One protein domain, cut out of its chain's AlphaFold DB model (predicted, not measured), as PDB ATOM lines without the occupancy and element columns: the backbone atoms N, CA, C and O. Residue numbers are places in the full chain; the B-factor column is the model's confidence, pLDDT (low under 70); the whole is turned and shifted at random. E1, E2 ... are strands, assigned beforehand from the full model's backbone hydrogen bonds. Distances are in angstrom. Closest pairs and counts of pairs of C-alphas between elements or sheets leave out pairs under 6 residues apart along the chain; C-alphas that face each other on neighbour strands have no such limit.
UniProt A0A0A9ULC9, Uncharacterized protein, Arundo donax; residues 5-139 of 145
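What this domain is: This is residues 5 to 139 of the 145 residues of an uncharacterized protein of Arundo donax (UniProt A0A0A9ULC9). The model has little regular structure: a rounded, loop-rich body with separate two-strand hairpins, E1-E2 next to E3-E4, E5-E6 and E7-E8 elsewhere, and small E9-E10 at the far end of a long link. The printed part has 135 residues, no named helix and ten strands, E1 to E10 in order, holding 44 residues: all strand, in antiparallel pairs. It is compact, radius of gyration of the C-alphas 15.2 A, spanning 40 by 37 by 30 A.

Where its parts are: After residues 5 to 28, with no named element, E1 is residues 29 to 32, from C-alpha 29 at (178.816, 153.231, 70.156). E2 is 36 to 39, E3 48 to 52, E4 58 to 62, E5 73 to 79, 19.7 A long, E6 86 to 92, 19.9 A long, E7 98 to 100, E8 111 to 113, E9 131 to 133, and E10 136 to 138, ending at (186.056, 149.161, 57.115).

How they stand to each other: In hairpin E1 and E2, N 30 and O 38 are within hydrogen-bond range, 2.9 A. The closest C-alphas of E1 and E3 are Val 32 and Val 49, 4.3 A. In hairpin E5 and E6, N 74 and O 91 are 2.8 A apart. E5 and E7 are apart.

The domain as a whole: The C-alphas farthest apart, Asn 12 and His 139, are 47.0 A apart. The printed part has no cut; link E8 to E9 is long. Residues 10 to 18, 104 to 109 and 129 to 139 have pLDDT under 70.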
ATOM      1  N   HIS A   5     182.868 160.598  81.732       93.25
ATOM      2  CA  HIS A   5     183.316 160.287  83.089       93.25
ATOM      3  C   HIS A   5     182.477 159.167  83.737       93.25
ATOM      4  O   HIS A   5     181.259 159.085  83.563       93.25
ATOM      5  N   SER A   6     183.108 158.332  84.568       89.00
ATOM      6  CA  SER A   6     182.493 157.176  85.239       89.00
ATOM      7  C   SER A   6     181.663 157.489  86.488       89.00
ATOM      8  O   SER A   6     181.567 156.638  87.374       89.00
ATOM      9  N   GLU A   7     181.081 158.691  86.578       85.06
ATOM     10  CA  GLU A   7     180.285 159.173  87.728       85.06
ATOM     11  C   GLU A   7     180.900 158.868  89.116       85.06
ATOM     12  O   GLU A   7     180.213 158.668  90.115       85.06
ATOM     13  N   CYS A   8     182.227 158.784  89.179       79.44
ATOM     14  CA  CYS A   8     182.969 158.554  90.416       79.44
ATOM     15  C   CYS A   8     183.341 159.854  91.144       79.44
ATOM     16  O   CYS A   8     183.921 159.773  92.220       79.44
ATOM     17  N   LEU A   9     183.042 161.029  90.573       72.06
ATOM     18  CA  LEU A   9     183.288 162.303  91.250       72.06
ATOM     19  C   LEU A   9     182.279 162.472  92.381       72.06
ATOM     20  O   LEU A   9     181.085 162.238  92.194       72.06
ATOM     21  N   GLU A  10     182.764 162.898  93.541       65.31
ATOM     22  CA  GLU A  10     181.889 163.378  94.603       65.31
ATOM     23  C   GLU A  10     181.304 164.726  94.192       65.31
ATOM     24  O   GLU A  10     182.024 165.629  93.760       65.31
ATOM     25  N   THR A  11     179.988 164.866  94.322       62.81
ATOM     26  CA  THR A  11     179.321 166.164  94.219       62.81
ATOM     27  C   THR A  11     178.767 166.540  95.587       62.81
ATOM     28  O   THR A  11     178.564 165.682  96.445       62.81
ATOM     29  N   ASN A  12     178.441 167.819  95.790       57.09
ATOM     30  CA  ASN A  12     177.802 168.285  97.031       57.09
ATOM     31  C   ASN A  12     176.445 167.610  97.314       57.09
ATOM     32  O   ASN A  12     175.905 167.751  98.410       57.09
ATOM     33  N   TYR A  13     175.882 166.907  96.329       58.78
ATOM     34  CA  TYR A  13     174.540 166.340  96.375       58.78
ATOM     35  C   TYR A  13     174.527 164.806  96.314       58.78
ATOM     36  O   TYR A  13     173.526 164.194  96.688       58.78
ATOM     37  N   ILE A  14     175.603 164.160  95.839       61.09
ATOM     38  CA  ILE A  14     175.628 162.722  95.541       61.09
ATOM     39  C   ILE A  14     176.982 162.118  95.942       61.09
ATOM     40  O   ILE A  14     178.037 162.556  95.488       61.09
ATOM     41  N   ALA A  15     176.936 161.061  96.761       57.81
ATOM     42  CA  ALA A  15     178.113 160.274  97.122       57.81
ATOM     43  C   ALA A  15     178.698 159.529  95.906       57.81
ATOM     44  O   ALA A  15     177.951 159.014  95.064       57.81
ATOM     45  N   SER A  16     180.028 159.422  95.856       63.88
ATOM     46  CA  SER A  16     180.742 158.702  94.799       63.88
ATOM     47  C   SER A  16     180.319 157.229  94.727       63.88
ATOM     48  O   SER A  16     180.022 156.575  95.731       63.88
ATOM     49  N   ARG A  17     180.255 156.681  93.505       66.75
ATOM     50  CA  ARG A  17     179.964 155.256  93.270       66.75
ATOM     51  C   ARG A  17     181.218 154.503  92.820       66.75
ATOM     52  O   ARG A  17     182.050 155.098  92.142       66.75
ATOM     53  N   PRO A  18     181.328 153.185  93.098       69.44
ATOM     54  CA  PRO A  18     182.534 152.409  92.797       69.44
ATOM     55  C   PRO A  18     182.965 152.455  91.321       69.44
ATOM     56  O   PRO A  18     184.161 152.481  91.063       69.44
ATOM     57  N   PHE A  19     182.006 152.474  90.379       82.88
ATOM     58  CA  PHE A  19     182.172 152.804  88.949       82.88
ATOM     59  C   PHE A  19     180.801 152.745  88.239       82.88
ATOM     60  O   PHE A  19     180.175 151.680  88.224       82.88
ATOM     61  N   ARG A  20     180.297 153.842  87.649       89.81
ATOM     62  CA  ARG A  20     179.023 153.858  86.891       89.81
ATOM     63  C   ARG A  20     179.071 154.859  85.744       89.81
ATOM     64  O   ARG A  20     179.308 156.028  85.969       89.81
ATOM     65  N   VAL A  21     178.727 154.450  84.529       90.88
ATOM     66  CA  VAL A  21     178.672 155.377  83.387       90.88
ATOM     67  C   VAL A  21     177.227 155.547  82.924       90.88
ATOM     68  O   VAL A  21     176.539 154.554  82.690       90.88
ATOM     69  N   ASN A  22     176.785 156.791  82.736       90.62
ATOM     70  CA  ASN A  22     175.582 157.101  81.960       90.62
ATOM     71  C   ASN A  22     176.019 157.331  80.508       90.62
ATOM     72  O   ASN A  22     176.467 158.415  80.147       90.62
ATOM     73  N   ALA A  23     175.973 156.273  79.699       78.00
ATOM     74  CA  ALA A  23     176.712 156.204  78.437       78.00
ATOM     75  C   ALA A  23     176.043 156.900  77.226       78.00
ATOM     76  O   ALA A  23     176.664 156.977  76.172       78.00
ATOM     77  N   GLY A  24     174.818 157.429  77.366       89.75
ATOM     78  CA  GLY A  24     174.066 158.083  76.280       89.75
ATOM     79  C   GLY A  24     172.929 157.214  75.711       89.75
ATOM     80  O   GLY A  24     172.463 156.299  76.398       89.75
ATOM     81  N   PRO A  25     172.419 157.502  74.494       93.81
ATOM     82  CA  PRO A  25     171.302 156.773  73.900       93.81
ATOM     83  C   PRO A  25     171.712 155.383  73.410       93.81
ATOM     84  O   PRO A  25     172.860 155.124  73.070       93.81
ATOM     85  N   VAL A  26     170.729 154.495  73.278       93.75
ATOM     86  CA  VAL A  26     170.927 153.077  72.930       93.75
ATOM     87  C   VAL A  26     171.665 152.825  71.603       93.75
ATOM     88  O   VAL A  26     172.265 151.767  71.443       93.75
ATOM     89  N   HIS A  27     171.642 153.781  70.670       92.25
ATOM     90  CA  HIS A  27     172.323 153.693  69.374       92.25
ATOM     91  C   HIS A  27     173.767 154.215  69.397       92.25
ATOM     92  O   HIS A  27     174.457 154.121  68.386       92.25
ATOM     93  N   ALA A  28     174.235 154.801  70.502       93.81
ATOM     94  CA  ALA A  28     175.615 155.257  70.582       93.81
ATOM     95  C   ALA A  28     176.568 154.058  70.652       93.81
ATOM     96  O   ALA A  28     176.232 152.991  71.178       93.81
ATOM     97  N   TYR A  29     177.772 154.244  70.120       93.94
ATOM     98  CA  TYR A  29     178.816 153.231  70.156       93.94
ATOM     99  C   TYR A  29     179.691 153.363  71.400       93.94
ATOM    100  O   TYR A  29     180.065 154.462  71.811       93.94
ATOM    101  N   VAL A  30     180.125 152.219  71.924       94.94
ATOM    102  CA  VAL A  30     181.203 152.101  72.907       94.94
ATOM    103  C   VAL A  30     182.372 151.322  72.305       94.94
ATOM    104  O   VAL A  30     182.181 150.457  71.449       94.94
ATOM    105  N   THR A  31     183.598 151.606  72.747       94.75
ATOM    106  CA  THR A  31     184.761 150.784  72.379       94.75
ATOM    107  C   THR A  31     184.742 149.469  73.160       94.75
ATOM    108  O   THR A  31     184.512 149.465  74.369       94.75
ATOM    109  N   VAL A  32     185.050 148.361  72.492       95.75
ATOM    110  CA  VAL A  32     185.236 147.034  73.103       95.75
ATOM    111  C   VAL A  32     186.618 146.471  72.720       95.75
ATOM    112  O   VAL A  32     187.264 147.014  71.815       95.75
ATOM    113  N   PRO A  33     187.129 145.426  73.402       95.56
ATOM    114  CA  PRO A  33     188.434 144.848  73.077       95.56
ATOM    115  C   PRO A  33     188.580 144.411  71.610       95.56
ATOM    116  O   PRO A  33     187.603 144.119  70.917       95.56
ATOM    117  N   GLY A  34     189.827 144.347  71.137       91.06
ATOM    118  CA  GLY A  34     190.149 143.920  69.769       91.06
ATOM    119  C   GLY A  34     189.919 144.991  68.698       91.06
ATOM    120  O   GLY A  34     189.694 144.649  67.542       91.06
ATOM    121  N   GLY A  35     189.934 146.275  69.078       88.06
ATOM    122  CA  GLY A  35     189.784 147.392  68.137       88.06
ATOM    123  C   GLY A  35     188.370 147.550  67.571       88.06
ATOM    124  O   GLY A  35     188.191 148.216  66.552       88.06
ATOM    125  N   LYS A  36     187.369 146.943  68.215       91.00
ATOM    126  CA  LYS A  36     185.973 146.934  67.771       91.00
ATOM    127  C   LYS A  36     185.129 147.941  68.547       91.00
ATOM    128  O   LYS A  36     185.540 148.483  69.577       91.00
ATOM    129  N   THR A  37     183.918 148.159  68.061       93.44
ATOM    130  CA  THR A  37     182.876 148.904  68.767       93.44
ATOM    131  C   THR A  37     181.626 148.037  68.918       93.44
ATOM    132  O   THR A  37     181.502 146.991  68.281       93.44
ATOM    133  N   SER A  38     180.723 148.424  69.812       94.31
ATOM    134  CA  SER A  38     179.406 147.799  69.979       94.31
ATOM    135  C   SER A  38     178.393 148.887  70.291       94.31
ATOM    136  O   SER A  38     178.763 149.919  70.862       94.31
ATOM    137  N   TYR A  39     177.137 148.689  69.908       95.44
ATOM    138  CA  TYR A  39     176.079 149.600  70.328       95.44
ATOM    139  C   TYR A  39     175.815 149.452  71.826       95.44
ATOM    140  O   TYR A  39     175.882 148.355  72.383       95.44
ATOM    141  N   LEU A  40     175.449 150.545  72.495       95.31
ATOM    142  CA  LEU A  40     175.048 150.485  73.903       95.31
ATOM    143  C   LEU A  40     173.847 149.557  74.129       95.31
ATOM    144  O   LEU A  40     173.783 148.894  75.164       95.31
ATOM    145  N   SER A  41     172.938 149.455  73.154       94.94
ATOM    146  CA  SER A  41     171.809 148.511  73.152       94.94
ATOM    147  C   SER A  41     172.224 147.038  73.215       94.94
ATOM    148  O   SER A  41     171.450 146.208  73.686       94.94
ATOM    149  N   GLU A  42     173.428 146.698  72.756       95.69
ATOM    150  CA  GLU A  42     173.928 145.321  72.692       95.69
ATOM    151  C   GLU A  42     174.679 144.908  73.961       95.69
ATOM    152  O   GLU A  42     175.013 143.726  74.146       95.69
ATOM    153  N   LEU A  43     174.988 145.861  74.843       96.44
ATOM    154  CA  LEU A  43     175.650 145.563  76.101       96.44
ATOM    155  C   LEU A  43     174.720 144.779  77.030       96.44
ATOM    156  O   LEU A  43     173.519 145.011  77.128       96.44
ATOM    157  N   ARG A  44     175.316 143.845  77.765       96.62
ATOM    158  CA  ARG A  44     174.677 143.080  78.836       96.62
ATOM    159  C   ARG A  44     175.736 142.645  79.837       96.62
ATOM    160  O   ARG A  44     176.932 142.749  79.557       96.62
ATOM    161  N   SER A  45     175.290 142.154  80.986       97.25
ATOM    162  CA  SER A  45     176.169 141.608  82.016       97.25
ATOM    163  C   SER A  45     177.158 140.592  81.433       97.25
ATOM    164  O   SER A  45     176.785 139.751  80.615       97.25
ATOM    165  N   GLY A  46     178.424 140.695  81.835       96.88
ATOM    166  CA  GLY A  46     179.506 139.821  81.377       96.88
ATOM    167  C   GLY A  46     180.184 140.252  80.074       96.88
ATOM    168  O   GLY A  46     181.170 139.633  79.687       96.88
ATOM    169  N   LYS A  47     179.707 141.298  79.385       97.06
ATOM    170  CA  LYS A  47     180.419 141.839  78.217       97.06
ATOM    171  C   LYS A  47     181.601 142.699  78.621       97.06
ATOM    172  O   LYS A  47     181.589 143.330  79.670       97.06
ATOM    173  N   GLU A  48     182.599 142.726  77.755       97.38
ATOM    174  CA  GLU A  48     183.807 143.516  77.934       97.38
ATOM    175  C   GLU A  48     183.695 144.872  77.241       97.38
ATOM    176  O   GLU A  48     183.162 144.969  76.134       97.38
ATOM    177  N   VAL A  49     184.242 145.905  77.878       96.88
ATOM    178  CA  VAL A  49     184.334 147.263  77.334       96.88
ATOM    179  C   VAL A  49     185.707 147.893  77.576       96.88
ATOM    180  O   VAL A  49     186.412 147.581  78.536       96.88
ATOM    181  N   ILE A  50     186.010 148.822  76.675       96.62
ATOM    182  CA  ILE A  50     186.936 149.949  76.755       96.62
ATOM    183  C   ILE A  50     186.797 150.872  77.979       96.62
ATOM    184  O   ILE A  50     185.868 151.674  77.944       96.62
ATOM    185  N   VAL A  51     187.651 150.858  79.010       94.88
ATOM    186  CA  VAL A  51     187.753 152.022  79.924       94.88
ATOM    187  C   VAL A  51     189.106 152.699  79.769       94.88
ATOM    188  O   VAL A  51     190.125 152.020  79.656       94.88
ATOM    189  N   VAL A  52     189.096 154.030  79.723       92.50
ATOM    190  CA  VAL A  52     190.265 154.866  79.425       92.50
ATOM    191  C   VAL A  52     190.357 155.962  80.482       92.50
ATOM    192  O   VAL A  52     189.327 156.515  80.870       92.50
ATOM    193  N   ASP A  53     191.560 156.252  80.963       88.12
ATOM    194  CA  ASP A  53     191.825 157.415  81.806       88.12
ATOM    195  C   ASP A  53     192.138 158.668  80.967       88.12
ATOM    196  O   ASP A  53     192.222 158.632  79.739       88.12
ATOM    197  N   GLN A  54     192.316 159.805  81.632       82.88
ATOM    198  CA  GLN A  54     192.618 161.075  80.962       82.88
ATOM    199  C   GLN A  54     193.988 161.118  80.264       82.88
ATOM    200  O   GLN A  54     194.196 161.951  79.388       82.88
ATOM    201  N   ASN A  55     194.910 160.224  80.631       84.94
ATOM    202  CA  ASN A  55     196.238 160.113  80.024       84.94
ATOM    203  C   ASN A  55     196.230 159.179  78.803       84.94
ATOM    204  O   ASN A  55     197.261 158.986  78.161       84.94
ATOM    205  N   GLY A  56     195.081 158.574  78.486       88.25
ATOM    206  CA  GLY A  56     194.939 157.607  77.404       88.25
ATOM    207  C   GLY A  56     195.339 156.180  77.785       88.25
ATOM    208  O   GLY A  56     195.312 155.302  76.918       88.25
ATOM    209  N   LEU A  57     195.674 155.911  79.054       91.50
ATOM    210  CA  LEU A  57     195.854 154.542  79.528       91.50
ATOM    211  C   LEU A  57     194.497 153.859  79.557       91.50
ATOM    212  O   LEU A  57     193.502 154.407  80.029       91.50
ATOM    213  N   TRP A  58     194.455 152.634  79.055       94.25
ATOM    214  CA  TRP A  58     193.215 151.898  78.918       94.25
ATOM    215  C   TRP A  58     193.342 150.485  79.461       94.25
ATOM    216  O   TRP A  58     194.420 149.895  79.506       94.25
ATOM    217  N   ARG A  59     192.206 149.934  79.874       95.19
ATOM    218  CA  ARG A  59     192.077 148.538  80.290       95.19
ATOM    219  C   ARG A  59     190.700 148.007  79.931       95.19
ATOM    220  O   ARG A  59     189.754 148.770  79.739       95.19
ATOM    221  N   THR A  60     190.577 146.690  79.904       96.88
ATOM    222  CA  THR A  60     189.276 146.037  79.784       96.88
ATOM    223  C   THR A  60     188.526 146.093  81.117       96.88
ATOM    224  O   THR A  60     189.113 145.932  82.192       96.88
ATOM    225  N   ALA A  61     187.216 146.319  81.056       95.69
ATOM    226  CA  ALA A  61     186.299 146.184  82.182       95.69
ATOM    227  C   ALA A  61     185.105 145.302  81.806       95.69
ATOM    228  O   ALA A  61     184.680 145.276  80.651       95.69
ATOM    229  N   ILE A  62     184.547 144.604  82.796       96.56
ATOM    230  CA  ILE A  62     183.351 143.777  82.627       96.56
ATOM    231  C   ILE A  62     182.112 144.594  82.991       96.56
ATOM    232  O   ILE A  62     182.027 145.180  84.071       96.56
ATOM    233  N   VAL A  63     181.125 144.600  82.101       96.62
ATOM    234  CA  VAL A  63     179.803 145.172  82.347       96.62
ATOM    235  C   VAL A  63     179.112 144.337  83.422       96.62
ATOM    236  O   VAL A  63     178.790 143.172  83.202       96.62
ATOM    237  N   GLY A  64     178.865 144.929  84.591       95.56
ATOM    238  CA  GLY A  64     178.135 144.262  85.673       95.56
ATOM    239  C   GLY A  64     176.628 144.205  85.417       95.56
ATOM    240  O   GLY A  64     176.007 143.150  85.533       95.56
ATOM    241  N   ARG A  65     176.029 145.334  85.024       94.31
ATOM    242  CA  ARG A  65     174.596 145.472  84.727       94.31
ATOM    243  C   ARG A  65     174.378 146.601  83.727       94.31
ATOM    244  O   ARG A  65     175.068 147.613  83.787       94.31
ATOM    245  N   VAL A  66     173.360 146.450  82.883       94.69
ATOM    246  CA  VAL A  66     172.843 147.521  82.023       94.69
ATOM    247  C   VAL A  66     171.458 147.927  82.513       94.69
ATOM    248  O   VAL A  66     170.630 147.079  82.853       94.69
ATOM    249  N   LYS A  67     171.218 149.234  82.598       93.44
ATOM    250  CA  LYS A  67     169.910 149.814  82.896       93.44
ATOM    251  C   LYS A  67     169.567 150.774  81.765       93.44
ATOM    252  O   LYS A  67     170.309 151.718  81.531       93.44
ATOM    253  N   ILE A  68     168.449 150.519  81.098       93.31
ATOM    254  CA  ILE A  68     167.916 151.377  80.040       93.31
ATOM    255  C   ILE A  68     166.703 152.098  80.623       93.31
ATOM    256  O   ILE A  68     165.815 151.461  81.190       93.31
ATOM    257  N   GLU A  69     166.689 153.422  80.536       92.56
ATOM    258  CA  GLU A  69     165.585 154.261  80.996       92.56
ATOM    259  C   GLU A  69     165.361 155.431  80.036       92.56
ATOM    260  O   GLU A  69     166.286 155.873  79.357       92.56
ATOM    261  N   SER A  70     164.130 155.938  79.991       93.06
ATOM    262  CA  SER A  70     163.790 157.128  79.212       93.06
ATOM    263  C   SER A  70     164.127 158.384  80.008       93.06
ATOM    264  O   SER A  70     163.628 158.576  81.119       93.06
ATOM    265  N   ARG A  71     164.967 159.250  79.439       93.69
ATOM    266  CA  ARG A  71     165.397 160.521  80.033       93.69
ATOM    267  C   ARG A  71     165.544 161.588  78.950       93.69
ATOM    268  O   ARG A  71     165.819 161.233  77.804       93.69
ATOM    269  N   PRO A  72     165.410 162.879  79.296       94.38
ATOM    270  CA  PRO A  72     165.813 163.957  78.404       94.38
ATOM    271  C   PRO A  72     167.286 163.817  78.004       94.38
ATOM    272  O   PRO A  72     168.139 163.503  78.841       94.38
ATOM    273  N   LEU A  73     167.571 164.062  76.728       95.25
ATOM    274  CA  LEU A  73     168.921 164.067  76.177       95.25
ATOM    275  C   LEU A  73     169.352 165.500  75.857       95.25
ATOM    276  O   LEU A  73     168.517 166.375  75.633       95.25
ATOM    277  N   ILE A  74     170.659 165.714  75.815       95.31
ATOM    278  CA  ILE A  74     171.308 166.924  75.315       95.31
ATOM    279  C   ILE A  74     172.218 166.538  74.148       95.31
ATOM    280  O   ILE A  74     172.883 165.501  74.206       95.31
ATOM    281  N   LEU A  75     172.215 167.344  73.085       96.31
ATOM    282  CA  LEU A  75     173.181 167.243  71.995       96.31
ATOM    283  C   LEU A  75     174.421 168.048  72.381       96.31
ATOM    284  O   LEU A  75     174.312 169.235  72.682       96.31
ATOM    285  N   VAL A  76     175.579 167.401  72.372       96.12
ATOM    286  CA  VAL A  76     176.875 168.061  72.523       96.12
ATOM    287  C   VAL A  76     177.594 167.993  71.189       96.12
ATOM    288  O   VAL A  76     177.745 166.909  70.630       96.12
ATOM    289  N   GLU A  77     178.052 169.143  70.708       95.69
ATOM    290  CA  GLU A  77     178.877 169.272  69.512       95.69
ATOM    291  C   GLU A  77     180.260 169.787  69.911       95.69
ATOM    292  O   GLU A  77     180.385 170.714  70.711       95.69
ATOM    293  N   ALA A  78     181.302 169.172  69.363       94.38
ATOM    294  CA  ALA A  78     182.685 169.565  69.571       94.38
ATOM    295  C   ALA A  78     183.361 169.749  68.215       94.38
ATOM    296  O   ALA A  78     183.434 168.809  67.416       94.38
ATOM    297  N   LYS A  79     183.868 170.959  67.973       93.50
ATOM    298  CA  LYS A  79     184.728 171.241  66.826       93.50
ATOM    299  C   LYS A  79     186.154 170.814  67.154       93.50
ATOM    300  O   LYS A  79     186.629 171.013  68.270       93.50
ATOM    301  N   GLU A  80     186.840 170.239  66.180       90.31
ATOM    302  CA  GLU A  80     188.253 169.940  66.320       90.31
ATOM    303  C   GLU A  80     189.113 171.213  66.456       90.31
ATOM    304  O   GLU A  80     188.974 172.152  65.681       90.31
ATOM    305  N   ASN A  81     190.074 171.211  67.386       84.12
ATOM    306  CA  ASN A  81     191.003 172.332  67.583       84.12
ATOM    307  C   ASN A  81     191.901 172.626  66.365       84.12
ATOM    308  O   ASN A  81     192.304 173.768  66.162       84.12
ATOM    309  N   SER A  82     192.270 171.604  65.585       80.62
ATOM    310  CA  SER A  82     193.260 171.705  64.497       80.62
ATOM    311  C   SER A  82     192.686 171.415  63.109       80.62
ATOM    312  O   SER A  82     193.442 171.369  62.140       80.62
ATOM    313  N   GLY A  83     191.372 171.220  63.006       79.50
ATOM    314  CA  GLY A  83     190.689 170.853  61.770       79.50
ATOM    315  C   GLY A  83     189.302 171.479  61.675       79.50
ATOM    316  O   GLY A  83     188.887 172.251  62.540       79.50
ATOM    317  N   ASP A  84     188.578 171.135  60.613       83.38
ATOM    318  CA  ASP A  84     187.204 171.605  60.393       83.38
ATOM    319  C   ASP A  84     186.137 170.564  60.744       83.38
ATOM    320  O   ASP A  84     184.941 170.849  60.667       83.38
ATOM    321  N   ASP A  85     186.559 169.385  61.200       87.50
ATOM    322  CA  ASP A  85     185.645 168.327  61.601       87.50
ATOM    323  C   ASP A  85     184.851 168.728  62.849       87.50
ATOM    324  O   ASP A  85     185.383 169.265  63.828       87.50
ATOM    325  N   THR A  86     183.554 168.431  62.810       90.75
ATOM    326  CA  THR A  86     182.649 168.553  63.954       90.75
ATOM    327  C   THR A  86     182.168 167.171  64.352       90.75
ATOM    328  O   THR A  86     181.727 166.386  63.516       90.75
ATOM    329  N   TYR A  87     182.246 166.879  65.644       92.25
ATOM    330  CA  TYR A  87     181.777 165.631  66.228       92.25
ATOM    331  C   TYR A  87     180.585 165.922  67.122       92.25
ATOM    332  O   TYR A  87     180.585 166.915  67.845       92.25
ATOM    333  N   SER A  88     179.602 165.029  67.132       93.50
ATOM    334  CA  SER A  88     178.430 165.174  67.983       93.50
ATOM    335  C   SER A  88     178.142 163.910  68.785       93.50
ATOM    336  O   SER A  88     178.527 162.795  68.419       93.50
ATOM    337  N   ILE A  89     177.506 164.088  69.940       95.12
ATOM    338  CA  ILE A  89     176.996 162.995  70.761       95.12
ATOM    339  C   ILE A  89     175.746 163.445  71.509       95.12
ATOM    340  O   ILE A  89     175.687 164.545  72.058       95.12
ATOM    341  N   PHE A  90     174.750 162.567  71.577       96.19
ATOM    342  CA  PHE A  90     173.663 162.719  72.533       96.19
ATOM    343  C   PHE A  90     174.065 162.114  73.877       96.19
ATOM    344  O   PHE A  90     174.518 160.973  73.950       96.19
ATOM    345  N   LEU A  91     173.845 162.854  74.955       95.81
ATOM    346  CA  LEU A  91     174.086 162.407  76.324       95.81
ATOM    347  C   LEU A  91     172.834 162.625  77.161       95.81
ATOM    348  O   LEU A  91     171.983 163.444  76.825       95.81
ATOM    349  N   GLN A  92     172.697 161.888  78.260       94.62
ATOM    350  CA  GLN A  92     171.616 162.153  79.201       94.62
ATOM    351  C   GLN A  92     171.820 163.533  79.838       94.62
ATOM    352  O   GLN A  92     172.902 163.829  80.338       94.62
ATOM    353  N   ASN A  93     170.771 164.353  79.854       93.75
ATOM    354  CA  ASN A  93     170.802 165.670  80.479       93.75
ATOM    355  C   ASN A  93     170.712 165.534  82.011       93.75
ATOM    356  O   ASN A  93     169.618 165.522  82.580       93.75
ATOM    357  N   ALA A  94     171.858 165.348  82.670       90.69
ATOM    358  CA  ALA A  94     171.973 165.287  84.126       90.69
ATOM    359  C   ALA A  94     173.358 165.758  84.598       90.69
ATOM    360  O   ALA A  94     174.357 165.527  83.923       90.69
ATOM    361  N   GLU A  95     173.417 166.353  85.792       88.44
ATOM    362  CA  GLU A  95     174.649 166.885  86.410       88.44
ATOM    363  C   GLU A  95     175.734 165.823  86.647       88.44
ATOM    364  O   GLU A  95     176.921 166.120  86.729       88.44
ATOM    365  N   THR A  96     175.322 164.561  86.748       87.62
ATOM    366  CA  THR A  96     176.205 163.415  86.963       87.62
ATOM    367  C   THR A  96     176.859 162.909  85.681       87.62
ATOM    368  O   THR A  96     177.774 162.087  85.731       87.62
ATOM    369  N   VAL A  97     176.392 163.366  84.517       92.81
ATOM    370  CA  VAL A  97     177.012 163.066  83.228       92.81
ATOM    371  C   VAL A  97     178.005 164.168  82.930       92.81
ATOM    372  O   VAL A  97     177.617 165.319  82.776       92.81
ATOM    373  N   ALA A  98     179.281 163.815  82.845       93.75
ATOM    374  CA  ALA A  98     180.350 164.770  82.609       93.75
ATOM    375  C   ALA A  98     181.290 164.282  81.506       93.75
ATOM    376  O   ALA A  98     181.509 163.077  81.350       93.75
ATOM    377  N   LEU A  99     181.849 165.227  80.757       94.75
ATOM    378  CA  LEU A  99     182.886 164.978  79.762       94.75
ATOM    379  C   LEU A  99     184.250 165.321  80.346       94.75
ATOM    380  O   LEU A  99     184.397 166.343  81.015       94.75
ATOM    381  N   ILE A 100     185.238 164.461  80.103       93.50
ATOM    382  CA  ILE A 100     186.615 164.699  80.545       93.50
ATOM    383  C   ILE A 100     187.221 165.838  79.729       93.50
ATOM    384  O   ILE A 100     187.107 165.846  78.500       93.50
ATOM    385  N   THR A 101     187.899 166.762  80.401       90.88
ATOM    386  CA  THR A 101     188.657 167.843  79.767       90.88
ATOM    387  C   THR A 101     190.146 167.494  79.704       90.88
ATOM    388  O   THR A 101     190.615 166.661  80.484       90.88
ATOM    389  N   PRO A 102     190.927 168.131  78.815       86.56
ATOM    390  CA  PRO A 102     192.382 168.012  78.840       86.56
ATOM    391  C   PRO A 102     192.959 168.409  80.207       86.56
ATOM    392  O   PRO A 102     192.483 169.362  80.830       86.56
ATOM    393  N   ASP A 103     193.996 167.702  80.661       78.19
ATOM    394  CA  ASP A 103     194.728 168.082  81.870       78.19
ATOM    395  C   ASP A 103     195.512 169.381  81.616       78.19
ATOM    396  O   ASP A 103     196.295 169.480  80.670       78.19
ATOM    397  N   ARG A 104     195.282 170.395  82.458       69.38
ATOM    398  CA  ARG A 104     195.966 171.699  82.409       69.38
ATOM    399  C   ARG A 104     196.971 171.894  83.552       69.38
ATOM    400  O   ARG A 104     197.391 173.019  83.809       69.38
ATOM    401  N   GLY A 105     197.356 170.822  84.246       57.25
ATOM    402  CA  GLY A 105     198.498 170.793  85.164       57.25
ATOM    403  C   GLY A 105     198.272 171.388  86.558       57.25
ATOM    404  O   GLY A 105     199.208 171.392  87.351       57.25
ATOM    405  N   SER A 106     197.062 171.859  86.890       52.31
ATOM    406  CA  SER A 106     196.848 172.641  88.125       52.31
ATOM    407  C   SER A 106     195.802 172.096  89.105       52.31
ATOM    408  O   SER A 106     195.683 172.657  90.189       52.31
ATOM    409  N   SER A 107     195.023 171.047  88.792       51.31
ATOM    410  CA  SER A 107     193.966 170.579  89.726       51.31
ATOM    411  C   SER A 107     193.351 169.193  89.438       51.31
ATOM    412  O   SER A 107     192.167 168.981  89.666       51.31
ATOM    413  N   GLY A 108     194.139 168.209  88.990       58.09
ATOM    414  CA  GLY A 108     193.659 166.822  88.872       58.09
ATOM    415  C   GLY A 108     192.611 166.593  87.771       58.09
ATOM    416  O   GLY A 108     192.518 167.366  86.818       58.09
ATOM    417  N   ILE A 109     191.857 165.488  87.882       62.41
ATOM    418  CA  ILE A 109     190.834 165.098  86.896       62.41
ATOM    419  C   ILE A 109     189.789 166.205  86.796       62.41
ATOM    420  O   ILE A 109     189.017 166.423  87.729       62.41
ATOM    421  N   THR A 110     189.737 166.868  85.645       81.62
ATOM    422  CA  THR A 110     188.717 167.875  85.366       81.62
ATOM    423  C   THR A 110     187.700 167.269  84.406       81.62
ATOM    424  O   THR A 110     188.024 166.839  83.299       81.62
ATOM    425  N   ALA A 111     186.457 167.161  84.865       90.06
ATOM    426  CA  ALA A 111     185.325 166.780  84.037       90.06
ATOM    427  C   ALA A 111     184.259 167.865  84.164       90.06
ATOM    428  O   ALA A 111     183.989 168.337  85.268       90.06
ATOM    429  N   ILE A 112     183.650 168.255  83.047       92.38
ATOM    430  CA  ILE A 112     182.590 169.264  83.036       92.38
ATOM    431  C   ILE A 112     181.248 168.543  82.896       92.38
ATOM    432  O   ILE A 112     181.048 167.830  81.904       92.38
ATOM    433  N   PRO A 113     180.325 168.690  83.867       93.69
ATOM    434  CA  PRO A 113     178.954 168.227  83.721       93.69
ATOM    435  C   PRO A 113     178.315 168.764  82.444       93.69
ATOM    436  O   PRO A 113     178.434 169.951  82.141       93.69
ATOM    437  N   VAL A 114     177.567 167.930  81.726       94.69
ATOM    438  CA  VAL A 114     176.918 168.340  80.470       94.69
ATOM    439  C   VAL A 114     175.916 169.478  80.670       94.69
ATOM    440  O   VAL A 114     175.689 170.266  79.762       94.69
ATOM    441  N   THR A 115     175.360 169.610  81.878       93.56
ATOM    442  CA  THR A 115     174.471 170.708  82.292       93.56
ATOM    443  C   THR A 115     175.188 172.045  82.478       93.56
ATOM    444  O   THR A 115     174.537 173.082  82.580       93.56
ATOM    445  N   SER A 116     176.516 172.025  82.588       94.44
ATOM    446  CA  SER A 116     177.358 173.195  82.852       94.44
ATOM    447  C   SER A 116     178.305 173.524  81.700       94.44
ATOM    448  O   SER A 116     178.999 174.535  81.797       94.44
ATOM    449  N   LEU A 117     178.312 172.707  80.638       94.38
ATOM    450  CA  LEU A 117     179.076 172.949  79.416       94.38
ATOM    451  C   LEU A 117     178.701 174.290  78.783       94.38
ATOM    452  O   LEU A 117     177.528 174.666  78.704       94.38
ATOM    453  N   LYS A 118     179.717 174.990  78.294       95.00
ATOM    454  CA  LYS A 118     179.607 176.266  77.592       95.00
ATOM    455  C   LYS A 118     180.419 176.230  76.307       95.00
ATOM    456  O   LYS A 118     181.359 175.457  76.145       95.00
ATOM    457  N   ILE A 119     180.062 177.120  75.387       94.31
ATOM    458  CA  ILE A 119     180.847 177.341  74.172       94.31
ATOM    459  C   ILE A 119     182.267 177.753  74.578       94.31
ATOM    460  O   ILE A 119     182.441 178.688  75.358       94.31
ATOM    461  N   GLY A 120     183.259 177.056  74.023       92.25
ATOM    462  CA  GLY A 120     184.677 177.259  74.321       92.25
ATOM    463  C   GLY A 120     185.260 176.276  75.340       92.25
ATOM    464  O   GLY A 120     186.479 176.246  75.486       92.25
ATOM    465  N   ASP A 121     184.435 175.458  76.003       93.38
ATOM    466  CA  ASP A 121     184.938 174.366  76.837       93.38
ATOM    467  C   ASP A 121     185.592 173.280  75.970       93.38
ATOM    468  O   ASP A 121     185.060 172.874  74.935       93.38
ATOM    469  N   GLU A 122     186.750 172.787  76.412       92.81
ATOM    470  CA  GLU A 122     187.483 171.725  75.724       92.81
ATOM    471  C   GLU A 122     187.188 170.361  76.344       92.81
ATOM    472  O   GLU A 122     187.229 170.190  77.563       92.81
ATOM    473  N   VAL A 123     186.962 169.361  75.493       93.88
ATOM    474  CA  VAL A 123     186.672 167.981  75.900       93.88
ATOM    475  C   VAL A 123     187.530 166.991  75.123       93.88
ATOM    476  O   VAL A 123     187.959 167.258  74.000       93.88
ATOM    477  N   LEU A 124     187.772 165.819  75.706       93.06
ATOM    478  CA  LEU A 124     188.538 164.762  75.054       93.06
ATOM    479  C   LEU A 124     187.658 163.912  74.131       93.06
ATOM    480  O   LEU A 124     186.659 163.311  74.541       93.06
ATOM    481  N   VAL A 125     188.091 163.806  72.875       91.88
ATOM    482  CA  VAL A 125     187.481 162.954  71.854       91.88
ATOM    483  C   VAL A 125     188.547 162.032  71.276       91.88
ATOM    484  O   VAL A 125     189.555 162.472  70.728       91.88
ATOM    485  N   ARG A 126     188.307 160.722  71.344       89.62
ATOM    486  CA  ARG A 126     189.087 159.744  70.587       89.62
ATOM    487  C   ARG A 126     188.663 159.803  69.126       89.62
ATOM    488  O   ARG A 126     187.536 159.410  68.797       89.62
ATOM    489  N   LYS A 127     189.584 160.213  68.258       84.56
ATOM    490  CA  LYS A 127     189.435 160.041  66.814       84.56
ATOM    491  C   LYS A 127     189.516 158.565  66.452       84.56
ATOM    492  O   LYS A 127     190.336 157.822  66.994       84.56
ATOM    493  N   GLN A 128     188.647 158.144  65.549       71.56
ATOM    494  CA  GLN A 128     188.734 156.841  64.912       71.56
ATOM    495  C   GLN A 128     188.890 157.082  63.417       71.56
ATOM    496  O   GLN A 128     188.169 157.898  62.853       71.56
ATOM    497  N   SER A 129     189.863 156.411  62.808       63.94
ATOM    498  CA  SER A 129     189.957 156.303  61.359       63.94
ATOM    499  C   SER A 129     188.914 155.312  60.849       63.94
ATOM    500  O   SER A 129     188.552 154.366  61.556       63.94
ATOM    501  N   GLY A 130     188.469 155.523  59.611       59.97
ATOM    502  CA  GLY A 130     187.664 154.557  58.875       59.97
ATOM    503  C   GLY A 130     186.196 154.502  59.288       59.97
ATOM    504  O   GLY A 130     185.792 154.899  60.383       59.97
ATOM    505  N   ALA A 131     185.385 153.987  58.373       59.78
ATOM    506  CA  ALA A 131     183.971 153.779  58.613       59.78
ATOM    507  C   ALA A 131     183.749 152.481  59.410       59.78
ATOM    508  O   ALA A 131     184.638 151.630  59.494       59.78
ATOM    509  N   ARG A 132     182.582 152.312  60.040       67.00
ATOM    510  CA  ARG A 132     182.281 151.127  60.860       67.00
ATOM    511  C   ARG A 132     181.031 150.425  60.342       67.00
ATOM    512  O   ARG A 132     179.974 151.038  60.269       67.00
ATOM    513  N   HIS A 133     181.129 149.124  60.074       62.81
ATOM    514  CA  HIS A 133     179.966 148.265  59.834       62.81
ATOM    515  C   HIS A 133     179.912 147.201  60.923       62.81
ATOM    516  O   HIS A 133     180.863 146.438  61.102       62.81
ATOM    517  N   THR A 134     178.831 147.172  61.709       64.06
ATOM    518  CA  THR A 134     178.687 146.257  62.866       64.06
ATOM    519  C   THR A 134     179.862 146.329  63.859       64.06
ATOM    520  O   THR A 134     180.282 145.339  64.453       64.06
ATOM    521  N   GLY A 135     180.443 147.523  63.999       58.09
ATOM    522  CA  GLY A 135     181.561 147.816  64.894       58.09
ATOM    523  C   GLY A 135     182.951 147.354  64.445       58.09
ATOM    524  O   GLY A 135     183.931 147.538  65.177       58.09
ATOM    525  N   ILE A 136     183.070 146.822  63.230       68.25
ATOM    526  CA  ILE A 136     184.345 146.498  62.578       68.25
ATOM    527  C   ILE A 136     184.766 147.680  61.702       68.25
ATOM    528  O   ILE A 136     183.928 148.262  61.016       68.25
ATOM    529  N   GLU A 137     186.048 148.054  61.759       65.44
ATOM    530  CA  GLU A 137     186.617 149.085  60.882       65.44
ATOM    531  C   GLU A 137     186.635 148.595  59.440       65.44
ATOM    532  O   GLU A 137     187.145 147.512  59.148       65.44
ATOM    533  N   ILE A 138     186.085 149.404  58.548       66.38
ATOM    534  CA  ILE A 138     186.056 149.161  57.115       66.38
ATOM    535  C   ILE A 138     186.537 150.411  56.383       66.38
ATOM    536  O   ILE A 138     186.368 151.544  56.840       66.38
ATOM    537  N   HIS A 139     187.173 150.201  55.238       60.31
ATOM    538  CA  HIS A 139     187.592 151.280  54.349       60.31
ATOM    539  C   HIS A 139     186.507 151.476  53.287       60.31
ATOM    540  O   HIS A 139     186.654 151.039  52.151       60.31
TER     541      HIS A 139